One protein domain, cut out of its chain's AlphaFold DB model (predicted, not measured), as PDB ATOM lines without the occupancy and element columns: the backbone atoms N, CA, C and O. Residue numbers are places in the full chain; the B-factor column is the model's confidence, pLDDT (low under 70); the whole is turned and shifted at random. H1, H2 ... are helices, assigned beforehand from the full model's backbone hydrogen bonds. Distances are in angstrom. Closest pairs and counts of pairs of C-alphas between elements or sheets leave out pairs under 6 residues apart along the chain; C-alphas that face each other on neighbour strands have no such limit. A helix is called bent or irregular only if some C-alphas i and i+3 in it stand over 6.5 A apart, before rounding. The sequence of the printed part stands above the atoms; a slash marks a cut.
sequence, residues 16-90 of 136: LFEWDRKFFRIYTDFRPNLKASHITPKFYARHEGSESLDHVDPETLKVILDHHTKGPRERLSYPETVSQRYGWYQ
ATOM      1  N   LEU A  16      54.002   7.475 169.593       92.25
ATOM      2  CA  LEU A  16      53.077   8.594 169.795       92.25
ATOM      3  C   LEU A  16      53.692   9.918 169.345       92.25
ATOM      4  O   LEU A  16      53.047  10.672 168.623       92.25
ATOM      5  N   PHE A  17      54.953  10.171 169.696       93.19
ATOM      6  CA  PHE A  17      55.655  11.375 169.264       93.19
ATOM      7  C   PHE A  17      55.799  11.459 167.739       93.19
ATOM      8  O   PHE A  17      55.602  12.526 167.163       93.19
ATOM      9  N   GLU A  18      56.121  10.357 167.058       94.25
ATOM     10  CA  GLU A  18      56.217  10.346 165.592       94.25
ATOM     11  C   GLU A  18      54.851  10.533 164.921       94.25
ATOM     12  O   GLU A  18      54.751  11.215 163.896       94.25
ATOM     13  N   TRP A  19      53.790   9.980 165.512       92.56
ATOM     14  CA  TRP A  19      52.416  10.251 165.098       92.56
ATOM     15  C   TRP A  19      52.079  11.731 165.256       92.56
ATOM     16  O   TRP A  19      51.701  12.375 164.275       92.56
ATOM     17  N   ASP A  20      52.281  12.290 166.445       90.62
ATOM     18  CA  ASP A  20      52.025  13.701 166.710       90.62
ATOM     19  C   ASP A  20      52.853  14.575 165.774       90.62
ATOM     20  O   ASP A  20      52.294  15.423 165.099       90.62
ATOM     21  N   ARG A  21      54.147  14.318 165.582       89.69
ATOM     22  CA  ARG A  21      54.976  15.083 164.637       89.69
ATOM     23  C   ARG A  21      54.452  15.023 163.199       89.69
ATOM     24  O   ARG A  21      54.548  16.007 162.468       89.69
ATOM     25  N   LYS A  22      53.916  13.878 162.771       90.56
ATOM     26  CA  LYS A  22      53.389  13.683 161.414       90.56
ATOM     27  C   LYS A  22      52.039  14.373 161.200       90.56
ATOM     28  O   LYS A  22      51.776  14.857 160.096       90.56
ATOM     29  N   PHE A  23      51.178  14.390 162.217       86.88
ATOM     30  CA  PHE A  23      49.800  14.882 162.112       86.88
ATOM     31  C   PHE A  23      49.586  16.277 162.712       86.88
ATOM     32  O   PHE A  23      48.648  16.971 162.312       86.88
ATOM     33  N   PHE A  24      50.460  16.722 163.614       84.94
ATOM     34  CA  PHE A  24      50.439  18.052 164.203       84.94
ATOM     35  C   PHE A  24      50.830  19.076 163.143       84.94
ATOM     36  O   PHE A  24      51.973  19.171 162.697       84.94
ATOM     37  N   ARG A  25      49.837  19.844 162.708       81.00
ATOM     38  CA  ARG A  25      50.007  20.940 161.760       81.00
ATOM     39  C   ARG A  25      49.671  22.235 162.474       81.00
ATOM     40  O   ARG A  25      48.522  22.449 162.850       81.00
ATOM     41  N   ILE A  26      50.672  23.096 162.629       81.56
ATOM     42  CA  ILE A  26      50.449  24.486 163.019       81.56
ATOM     43  C   ILE A  26      49.949  25.206 161.771       81.56
ATOM     44  O   ILE A  26      50.680  25.346 160.791       81.56
ATOM     45  N   TYR A  27      48.688  25.619 161.783       77.62
ATOM     46  CA  TYR A  27      48.143  26.457 160.723       77.62
ATOM     47  C   TYR A  27      48.575  27.899 160.987       77.62
ATOM     48  O   TYR A  27      48.154  28.498 161.972       77.62
ATOM     49  N   THR A  28      49.450  28.428 160.132       77.94
ATOM     50  CA  THR A  28      49.835  29.849 160.129       77.94
ATOM     51  C   THR A  28      48.746  30.722 159.520       77.94
ATOM     52  O   THR A  28      48.603  31.885 159.888       77.94
ATOM     53  N   ASP A  29      47.962  30.140 158.613       79.62
ATOM     54  CA  ASP A  29      46.937  30.843 157.860       79.62
ATOM     55  C   ASP A  29      45.592  30.760 158.583       79.62
ATOM     56  O   ASP A  29      45.207  29.713 159.120       79.62
ATOM     57  N   PHE A  30      44.848  31.865 158.555       74.81
ATOM     58  CA  PHE A  30      43.503  31.922 159.107       74.81
ATOM     59  C   PHE A  30      42.583  30.925 158.389       74.81
ATOM     60  O   PHE A  30      42.466  30.926 157.163       74.81
ATOM     61  N   ARG A  31      41.898  30.077 159.163       72.06
ATOM     62  CA  ARG A  31      40.848  29.186 158.662       72.06
ATOM     63  C   ARG A  31      39.533  29.525 159.353       72.06
ATOM     64  O   ARG A  31      39.471  29.417 160.581       72.06
ATOM     65  N   PRO A  32      38.477  29.888 158.608       74.06
ATOM     66  CA  PRO A  32      37.199  30.208 159.222       74.06
ATOM     67  C   PRO A  32      36.614  28.964 159.900       74.06
ATOM     68  O   PRO A  32      36.520  27.887 159.305       74.06
ATOM     69  N   ASN A  33      36.203  29.106 161.161       79.50
ATOM     70  CA  ASN A  33      35.509  28.045 161.884       79.50
ATOM     71  C   ASN A  33      34.017  28.040 161.519       79.50
ATOM     72  O   ASN A  33      33.194  28.633 162.208       79.50
ATOM     73  N   LEU A  34      33.669  27.318 160.453       79.56
ATOM     74  CA  LEU A  34      32.297  27.214 159.933       79.56
ATOM     75  C   LEU A  34      31.341  26.391 160.820       79.56
ATOM     76  O   LEU A  34      30.170  26.229 160.489       79.56
ATOM     77  N   LYS A  35      31.836  25.812 161.924       76.25
ATOM     78  CA  LYS A  35      31.009  25.084 162.903       76.25
ATOM     79  C   LYS A  35      30.558  25.969 164.062       76.25
ATOM     80  O   LYS A  35      29.705  25.547 164.840       76.25
ATOM     81  N   ALA A  36      31.164  27.144 164.224       74.44
ATOM     82  CA  ALA A  36      30.793  28.064 165.283       74.44
ATOM     83  C   ALA A  36      29.417  28.673 164.990       74.44
ATOM     84  O   ALA A  36      29.135  29.073 163.863       74.44
ATOM     85  N   SER A  37      28.560  28.755 166.009       68.12
ATOM     86  CA  SER A  37      27.301  29.492 165.891       68.12
ATOM     87  C   SER A  37      27.603  30.973 165.685       68.12
ATOM     88  O   SER A  37      28.272  31.585 166.513       68.12
ATOM     89  N   HIS A  38      27.069  31.552 164.611       65.62
ATOM     90  CA  HIS A  38      27.123  32.997 164.362       65.62
ATOM     91  C   HIS A  38      26.137  33.787 165.232       65.62
ATOM     92  O   HIS A  38      26.186  35.012 165.272       65.62
ATOM     93  N   ILE A  39      25.226  33.092 165.920       70.00
ATOM     94  CA  ILE A  39      24.284  33.691 166.863       70.00
ATOM     95  C   ILE A  39      24.928  33.675 168.245       70.00
ATOM     96  O   ILE A  39      25.366  32.618 168.711       70.00
ATOM     97  N   THR A  40      24.943  34.838 168.900       73.31
ATOM     98  CA  THR A  40      25.401  34.978 170.284       73.31
ATOM     99  C   THR A  40      24.598  34.039 171.186       73.31
ATOM    100  O   THR A  40      23.364  34.066 171.138       73.31
ATOM    101  N   PRO A  41      25.241  33.239 172.053       71.69
ATOM    102  CA  PRO A  41      24.551  32.275 172.910       71.69
ATOM    103  C   PRO A  41      23.552  32.927 173.881       71.69
ATOM    104  O   PRO A  41      22.687  32.241 174.423       71.69
ATOM    105  N   LYS A  42      23.662  34.241 174.126       81.06
ATOM    106  CA  LYS A  42      22.784  35.008 175.017       81.06
ATOM    107  C   LYS A  42      22.231  36.242 174.307       81.06
ATOM    108  O   LYS A  42      22.989  37.009 173.726       81.06
ATOM    109  N   PHE A  43      20.932  36.496 174.473       67.94
ATOM    110  CA  PHE A  43      20.224  37.643 173.880       67.94
ATOM    111  C   PHE A  43      20.798  39.024 174.257       67.94
ATOM    112  O   PHE A  43      20.640  39.972 173.497       67.94
ATOM    113  N   TYR A  44      21.473  39.148 175.406       74.62
ATOM    114  CA  TYR A  44      22.027  40.420 175.898       74.62
ATOM    115  C   TYR A  44      23.549  40.543 175.748       74.62
ATOM    116  O   TYR A  44      24.132  41.506 176.245       74.62
ATOM    117  N   ALA A  45      24.214  39.602 175.073       72.31
ATOM    118  CA  ALA A  45      25.659  39.650 174.848       72.31
ATOM    119  C   ALA A  45      26.027  40.645 173.729       72.31
ATOM    120  O   ALA A  45      26.666  40.301 172.741       72.31
ATOM    121  N   ARG A  46      25.624  41.914 173.883       65.62
ATOM    122  CA  ARG A  46      25.854  42.985 172.898       65.62
ATOM    123  C   ARG A  46      27.344  43.185 172.588       65.62
ATOM    124  O   ARG A  46      27.687  43.518 171.457       65.62
ATOM    125  N   HIS A  47      28.207  42.939 173.572       65.94
ATOM    126  CA  HIS A  47      29.663  43.011 173.433       65.94
ATOM    127  C   HIS A  47      30.236  41.913 172.521       65.94
ATOM    128  O   HIS A  47      31.236  42.145 171.862       65.94
ATOM    129  N   GLU A  48      29.580  40.753 172.404       65.31
ATOM    130  CA  GLU A  48      30.038  39.666 171.520       65.31
ATOM    131  C   GLU A  48      29.672  39.909 170.043       65.31
ATOM    132  O   GLU A  48      30.279  39.323 169.154       65.31
ATOM    133  N   GLY A  49      28.677  40.761 169.768       61.53
ATOM    134  CA  GLY A  49      28.131  40.962 168.420       61.53
ATOM    135  C   GLY A  49      28.524  42.264 167.716       61.53
ATOM    136  O   GLY A  49      28.129  42.444 166.570       61.53
ATOM    137  N   SER A  50      29.227  43.194 168.374       57.25
ATOM    138  CA  SER A  50      29.382  44.576 167.868       57.25
ATOM    139  C   SER A  50      30.809  45.035 167.566       57.25
ATOM    140  O   SER A  50      30.969  46.083 166.949       57.25
ATOM    141  N   GLU A  51      31.844  44.278 167.934       57.69
ATOM    142  CA  GLU A  51      33.225  44.782 167.860       57.69
ATOM    143  C   GLU A  51      33.873  44.706 166.462       57.69
ATOM    144  O   GLU A  51      34.951  45.261 166.269       57.69
ATOM    145  N   SER A  52      33.250  44.066 165.462       56.75
ATOM    146  CA  SER A  52      33.940  43.767 164.192       56.75
ATOM    147  C   SER A  52      33.094  43.823 162.916       56.75
ATOM    148  O   SER A  52      33.541  43.333 161.883       56.75
ATOM    149  N   LEU A  53      31.904  44.438 162.928       59.09
ATOM    150  CA  LEU A  53      31.073  44.540 161.713       59.09
ATOM    151  C   LEU A  53      31.721  45.376 160.593       59.09
ATOM    152  O   LEU A  53      31.494  45.088 159.421       59.09
ATOM    153  N   ASP A  54      32.561  46.353 160.941       64.12
ATOM    154  CA  ASP A  54      33.153  47.280 159.966       64.12
ATOM    155  C   ASP A  54      34.355  46.692 159.198       64.12
ATOM    156  O   ASP A  54      34.794  47.274 158.210       64.12
ATOM    157  N   HIS A  55      34.901  45.550 159.635       66.94
ATOM    158  CA  HIS A  55      36.148  44.969 159.105       66.94
ATOM    159  C   HIS A  55      36.000  43.503 158.673       66.94
ATOM    160  O   HIS A  55      36.976  42.749 158.675       66.94
ATOM    161  N   VAL A  56      34.791  43.063 158.311       71.31
ATOM    162  CA  VAL A  56      34.611  41.689 157.833       71.31
ATOM    163  C   VAL A  56      34.938  41.600 156.347       71.31
ATOM    164  O   VAL A  56      34.306  42.248 155.514       71.31
ATOM    165  N   ASP A  57      35.910  40.754 156.016       81.69
ATOM    166  CA  ASP A  57      36.224  40.404 154.638       81.69
ATOM    167  C   ASP A  57      34.983  39.801 153.931       81.69
ATOM    168  O   ASP A  57      34.404  38.816 154.415       81.69
ATOM    169  N   PRO A  58      34.542  40.373 152.793       83.69
ATOM    170  CA  PRO A  58      33.349  39.912 152.088       83.69
ATOM    171  C   PRO A  58      33.476  38.474 151.569       83.69
ATOM    172  O   PRO A  58      32.459  37.782 151.461       83.69
ATOM    173  N   GLU A  59      34.688  37.990 151.271       84.94
ATOM    174  CA  GLU A  59      34.880  36.594 150.861       84.94
ATOM    175  C   GLU A  59      34.586  35.638 152.018       84.94
ATOM    176  O   GLU A  59      33.836  34.671 151.855       84.94
ATOM    177  N   THR A  60      35.085  35.954 153.211       79.94
ATOM    178  CA  THR A  60      34.799  35.201 154.436       79.94
ATOM    179  C   THR A  60      33.296  35.140 154.730       79.94
ATOM    180  O   THR A  60      32.769  34.063 155.027       79.94
ATOM    181  N   LEU A  61      32.572  36.258 154.579       82.25
ATOM    182  CA  LEU A  61      31.110  36.282 154.728       82.25
ATOM    183  C   LEU A  61      30.409  35.382 153.714       82.25
ATOM    184  O   LEU A  61      29.484  34.654 154.073       82.25
ATOM    185  N   LYS A  62      30.856  35.400 152.457       86.88
ATOM    186  CA  LYS A  62      30.287  34.562 151.400       86.88
ATOM    187  C   LYS A  62      30.478  33.076 151.697       86.88
ATOM    188  O   LYS A  62      29.538  32.306 151.526       86.88
ATOM    189  N   VAL A  63      31.656  32.677 152.182       86.19
ATOM    190  CA  VAL A  63      31.939  31.285 152.576       86.19
ATOM    191  C   VAL A  63      31.050  30.849 153.741       86.19
ATOM    192  O   VAL A  63      30.505  29.745 153.715       86.19
ATOM    193  N   ILE A  64      30.878  31.711 154.747       83.69
ATOM    194  CA  ILE A  64      29.990  31.458 155.886       83.69
ATOM    195  C   ILE A  64      28.541  31.297 155.415       83.69
ATOM    196  O   ILE A  64      27.892  30.303 155.741       83.69
ATOM    197  N   LEU A  65      28.045  32.242 154.615       85.12
ATOM    198  CA  LEU A  65      26.683  32.211 154.100       85.12
ATOM    199  C   LEU A  65      26.440  30.932 153.294       85.12
ATOM    200  O   LEU A  65      25.530  30.176 153.617       85.12
ATOM    201  N   ASP A  66      27.316  30.639 152.331       87.19
ATOM    202  CA  ASP A  66      27.240  29.432 151.508       87.19
ATOM    203  C   ASP A  66      27.257  28.153 152.354       87.19
ATOM    204  O   ASP A  66      26.545  27.199 152.043       87.19
ATOM    205  N   HIS A  67      28.041  28.114 153.433       85.75
ATOM    206  CA  HIS A  67      28.097  26.959 154.323       85.75
ATOM    207  C   HIS A  67      26.762  26.694 155.033       85.75
ATOM    208  O   HIS A  67      26.394  25.530 155.209       85.75
ATOM    209  N   HIS A  68      26.061  27.756 155.440       84.50
ATOM    210  CA  HIS A  68      24.831  27.680 156.228       84.50
ATOM    211  C   HIS A  68      23.555  27.606 155.388       84.50
ATOM    212  O   HIS A  68      22.589  26.981 155.823       84.50
ATOM    213  N   THR A  69      23.527  28.235 154.212       88.31
ATOM    214  CA  THR A  69      22.334  28.256 153.358       88.31
ATOM    215  C   THR A  69      22.291  27.074 152.404       88.31
ATOM    216  O   THR A  69      21.212  26.540 152.157       88.31
ATOM    217  N   LYS A  70      23.442  26.662 151.856       90.25
ATOM    218  CA  LYS A  70      23.474  25.654 150.797       90.25
ATOM    219  C   LYS A  70      23.430  24.246 151.363       90.25
ATOM    220  O   LYS A  70      24.256  23.847 152.189       90.25
ATOM    221  N   GLY A  71      22.494  23.456 150.849       87.75
ATOM    222  CA  GLY A  71      22.419  22.032 151.147       87.75
ATOM    223  C   GLY A  71      23.580  21.241 150.517       87.75
ATOM    224  O   GLY A  71      24.256  21.725 149.608       87.75
ATOM    225  N   PRO A  72      23.791  19.976 150.928       88.44
ATOM    226  CA  PRO A  72      24.828  19.115 150.354       88.44
ATOM    227  C   PRO A  72      24.797  19.029 148.818       88.44
ATOM    228  O   PRO A  72      25.853  19.084 148.198       88.44
ATOM    229  N   ARG A  73      23.604  18.977 148.203       88.62
ATOM    230  CA  ARG A  73      23.415  18.886 146.738       88.62
ATOM    231  C   ARG A  73      23.859  20.119 145.959       88.62
ATOM    232  O   ARG A  73      24.168  20.008 144.782       88.62
ATOM    233  N   GLU A  74      23.866  21.281 146.596       90.25
ATOM    234  CA  GLU A  74      24.311  22.528 145.969       90.25
ATOM    235  C   GLU A  74      25.830  22.704 146.087       90.25
ATOM    236  O   GLU A  74      26.437  23.427 145.301       90.25
ATOM    237  N   ARG A  75      26.448  22.049 147.079       87.19
ATOM    238  CA  ARG A  75      27.883  22.157 147.379       87.19
ATOM    239  C   ARG A  75      28.718  21.054 146.737       87.19
ATOM    240  O   ARG A  75      29.881  21.290 146.430       87.19
ATOM    241  N   LEU A  76      28.157  19.859 146.575       90.19
ATOM    242  CA  LEU A  76      28.866  18.680 146.082       90.19
ATOM    243  C   LEU A  76      28.199  18.169 144.805       90.19
ATOM    244  O   LEU A  76      26.976  18.138 144.703       90.19
ATOM    245  N   SER A  77      29.009  17.712 143.851       93.38
ATOM    246  CA  SER A  77      28.515  17.087 142.614       93.38
ATOM    247  C   SER A  77      27.957  15.672 142.859       93.38
ATOM    248  O   SER A  77      27.050  15.213 142.167       93.38
ATOM    249  N   TYR A  78      28.464  14.981 143.886       93.25
ATOM    250  CA  TYR A  78      28.134  13.590 144.206       93.25
ATOM    251  C   TYR A  78      28.074  13.380 145.735       93.25
ATOM    252  O   TYR A  78      28.802  14.071 146.451       93.25
ATOM    253  N   PRO A  79      27.248  12.449 146.269       94.62
ATOM    254  CA  PRO A  79      27.173  12.194 147.706       94.62
ATOM    255  C   PRO A  79      28.455  11.527 148.216       94.62
ATOM    256  O   PRO A  79      28.786  10.400 147.832       94.62
ATOM    257  N   GLU A  80      29.145  12.191 149.135       93.06
ATOM    258  CA  GLU A  80      30.386  11.691 149.736       93.06
ATOM    259  C   GLU A  80      30.112  10.651 150.829       93.06
ATOM    260  O   GLU A  80      30.853   9.677 150.968       93.06
ATOM    261  N   THR A  81      29.023  10.811 151.588       92.00
ATOM    262  CA  THR A  81      28.666   9.899 152.683       92.00
ATOM    263  C   THR A  81      27.502   8.977 152.325       92.00
ATOM    264  O   THR A  81      26.644   9.289 151.496       92.00
ATOM    265  N   VAL A  82      27.420   7.826 153.004       91.06
ATOM    266  CA  VAL A  82      26.289   6.890 152.855       91.06
ATOM    267  C   VAL A  82      24.974   7.549 153.277       91.06
ATOM    268  O   VAL A  82      23.960   7.365 152.611       91.06
ATOM    269  N   SER A  83      24.997   8.376 154.327       89.44
ATOM    270  CA  SER A  83      23.814   9.106 154.792       89.44
ATOM    271  C   SER A  83      23.268  10.080 153.746       89.44
ATOM    272  O   SER A  83      22.056  10.173 153.574       89.44
ATOM    273  N   GLN A  84      24.141  10.761 152.999       92.38
ATOM    274  CA  GLN A  84      23.728  11.659 151.921       92.38
ATOM    275  C   GLN A  84      23.043  10.907 150.773       92.38
ATOM    276  O   GLN A  84      22.106  11.445 150.185       92.38
ATOM    277  N   ARG A  85      23.445   9.660 150.476       90.75
ATOM    278  CA  ARG A  85      22.876   8.875 149.363       90.75
ATOM    279  C   ARG A  85      21.370   8.666 149.483       90.75
ATOM    280  O   ARG A  85      20.696   8.702 148.459       90.75
ATOM    281  N   TYR A  86      20.843   8.493 150.697       87.12
ATOM    282  CA  TYR A  86      19.411   8.244 150.908       87.12
ATOM    283  C   TYR A  86      18.520   9.383 150.398       87.12
ATOM    284  O   TYR A  86      17.417   9.124 149.932       87.12
ATOM    285  N   GLY A  87      18.994  10.631 150.473       86.31
ATOM    286  CA  GLY A  87      18.259  11.820 150.025       86.31
ATOM    287  C   GLY A  87      18.798  12.447 148.737       86.31
ATOM    288  O   GLY A  87      18.293  13.484 148.307       86.31
ATOM    289  N   TRP A  88      19.841  11.864 148.137       92.62
ATOM    290  CA  TRP A  88      20.505  12.454 146.975       92.62
ATOM    291  C   TRP A  88      19.678  12.321 145.698       92.62
ATOM    292  O   TRP A  88      19.561  13.272 144.932       92.62
ATOM    293  N   TYR A  89      19.073  11.150 145.495       88.31
ATOM    294  CA  TYR A  89      18.236  10.839 144.340       88.31
ATOM    295  C   TYR A  89      16.765  10.940 144.748       88.31
ATOM    296  O   TYR A  89      16.198  10.005 145.307       88.31
ATOM    297  N   GLN A  90      16.167  12.112 144.531       84.88
ATOM    298  CA  GLN A  90      14.737  12.338 144.800       84.88
ATOM    299  C   GLN A  90      13.846  11.713 143.727       84.88
ATOM    300  O   GLN A  90      12.728  11.288 144.008       84.88
TER     301      GLN A  90
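This is residues 16 to 90 of the 136 residues of an uncharacterized protein of Cuerna arida (UniProt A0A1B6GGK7). Picture an open, spread-out chain of five short helices with few contacts between them: H1 sits at the tip of a long free arm, H2 lies on a wide, loose loop, and H3, H4 and H5 follow one another along the last part. The arm, residues 16 to 30, sticks out from the body, and so do residues 41 to 47 and 50 to 59 of the loop, while H3 lies nearest to the mean of all C-alphas. The printed part has 75 residues, with five named helices in the order H1, H2, H3, H4, H5 and no named strand; the class is all helix, though under half of the residues, 35 of the 75, are in named elements. The whole is extended, with a radius of gyration of the C-alphas of 18.0 A and spans of 46 by 42 by 25 A.

Find C-alpha 16 at (53.077, 8.594, 169.795); from there H1 runs over residues 16 to 23, 10.5 A from first to last C-alpha. Go on through residues 24 to 45, a stretch of 22 residues with no named element, whose C-alphas lie 2 to 25 A from the mean of all C-alphas. At Arg 46 you come to H2, residues 46 to 49, four residues long. Look next for C-alpha 58 at (33.349, 39.912, 152.088), where H3 begins; it is the longest helix, residues 58 to 69, and measures 16.1 A. H4 follows as residues 72 to 75, again four residues. H5, residues 82 to 88, is 9.9 A long and ends at C-alpha 88, at (20.505, 12.454, 146.975). No helix is bent or irregular.

Begin with H1, which touches no helix and stands free with the residues after it up to Phe 30. Its centre is the farthest from the mean of all C-alphas, 26.2 A away. H2 touches no helix either; it is apart from H1 before it and from H3 after it. H3 has its centre 8.5 A from the mean of all C-alphas, the nearest of the five. H3 and H4 are only just apart: their closest C-alphas are 8.4 A from each other. H3 and H5 are apart. Look last at H4 and H5, which are near each other: they are close but not clearly touching, with 2 pairs of C-alphas within 8 A. Their closest C-alphas are those of Arg 73 and Trp 88, 7.1 A apart, and their centres are 11.7 A apart. On the backbone, every pair of O i and N i+4 inside H1 and H3 is within hydrogen-bond range, while H2 and H4 are too short for such a pair. In H5 it is 1 of 3, beside 3 of 4 pairs of O i and N i+3 within range.

The two C-alphas farthest apart are those of Phe 17 and Gln 90, at 47.7 A. Set aside the stretches that stand free, and a body of 43 residues remains, spanning 41 by 19 by 17 A with a radius of gyration of 13.3 A. The printed part has no cut. The link from H1 to H2 is long, with 22 residues; the links from H2 to H3, with 8 residues, and from H4 to H5, with 6, are short, and the link from H3 to H4, with 2, is tight. In the B-factor column you will find a mean pLDDT of 81.0 for the printed part of this model. The 13 residues under 70 are residues 37 to 38, residue 43 and residues 46 to 55, of which 46 to 49 belong to H2.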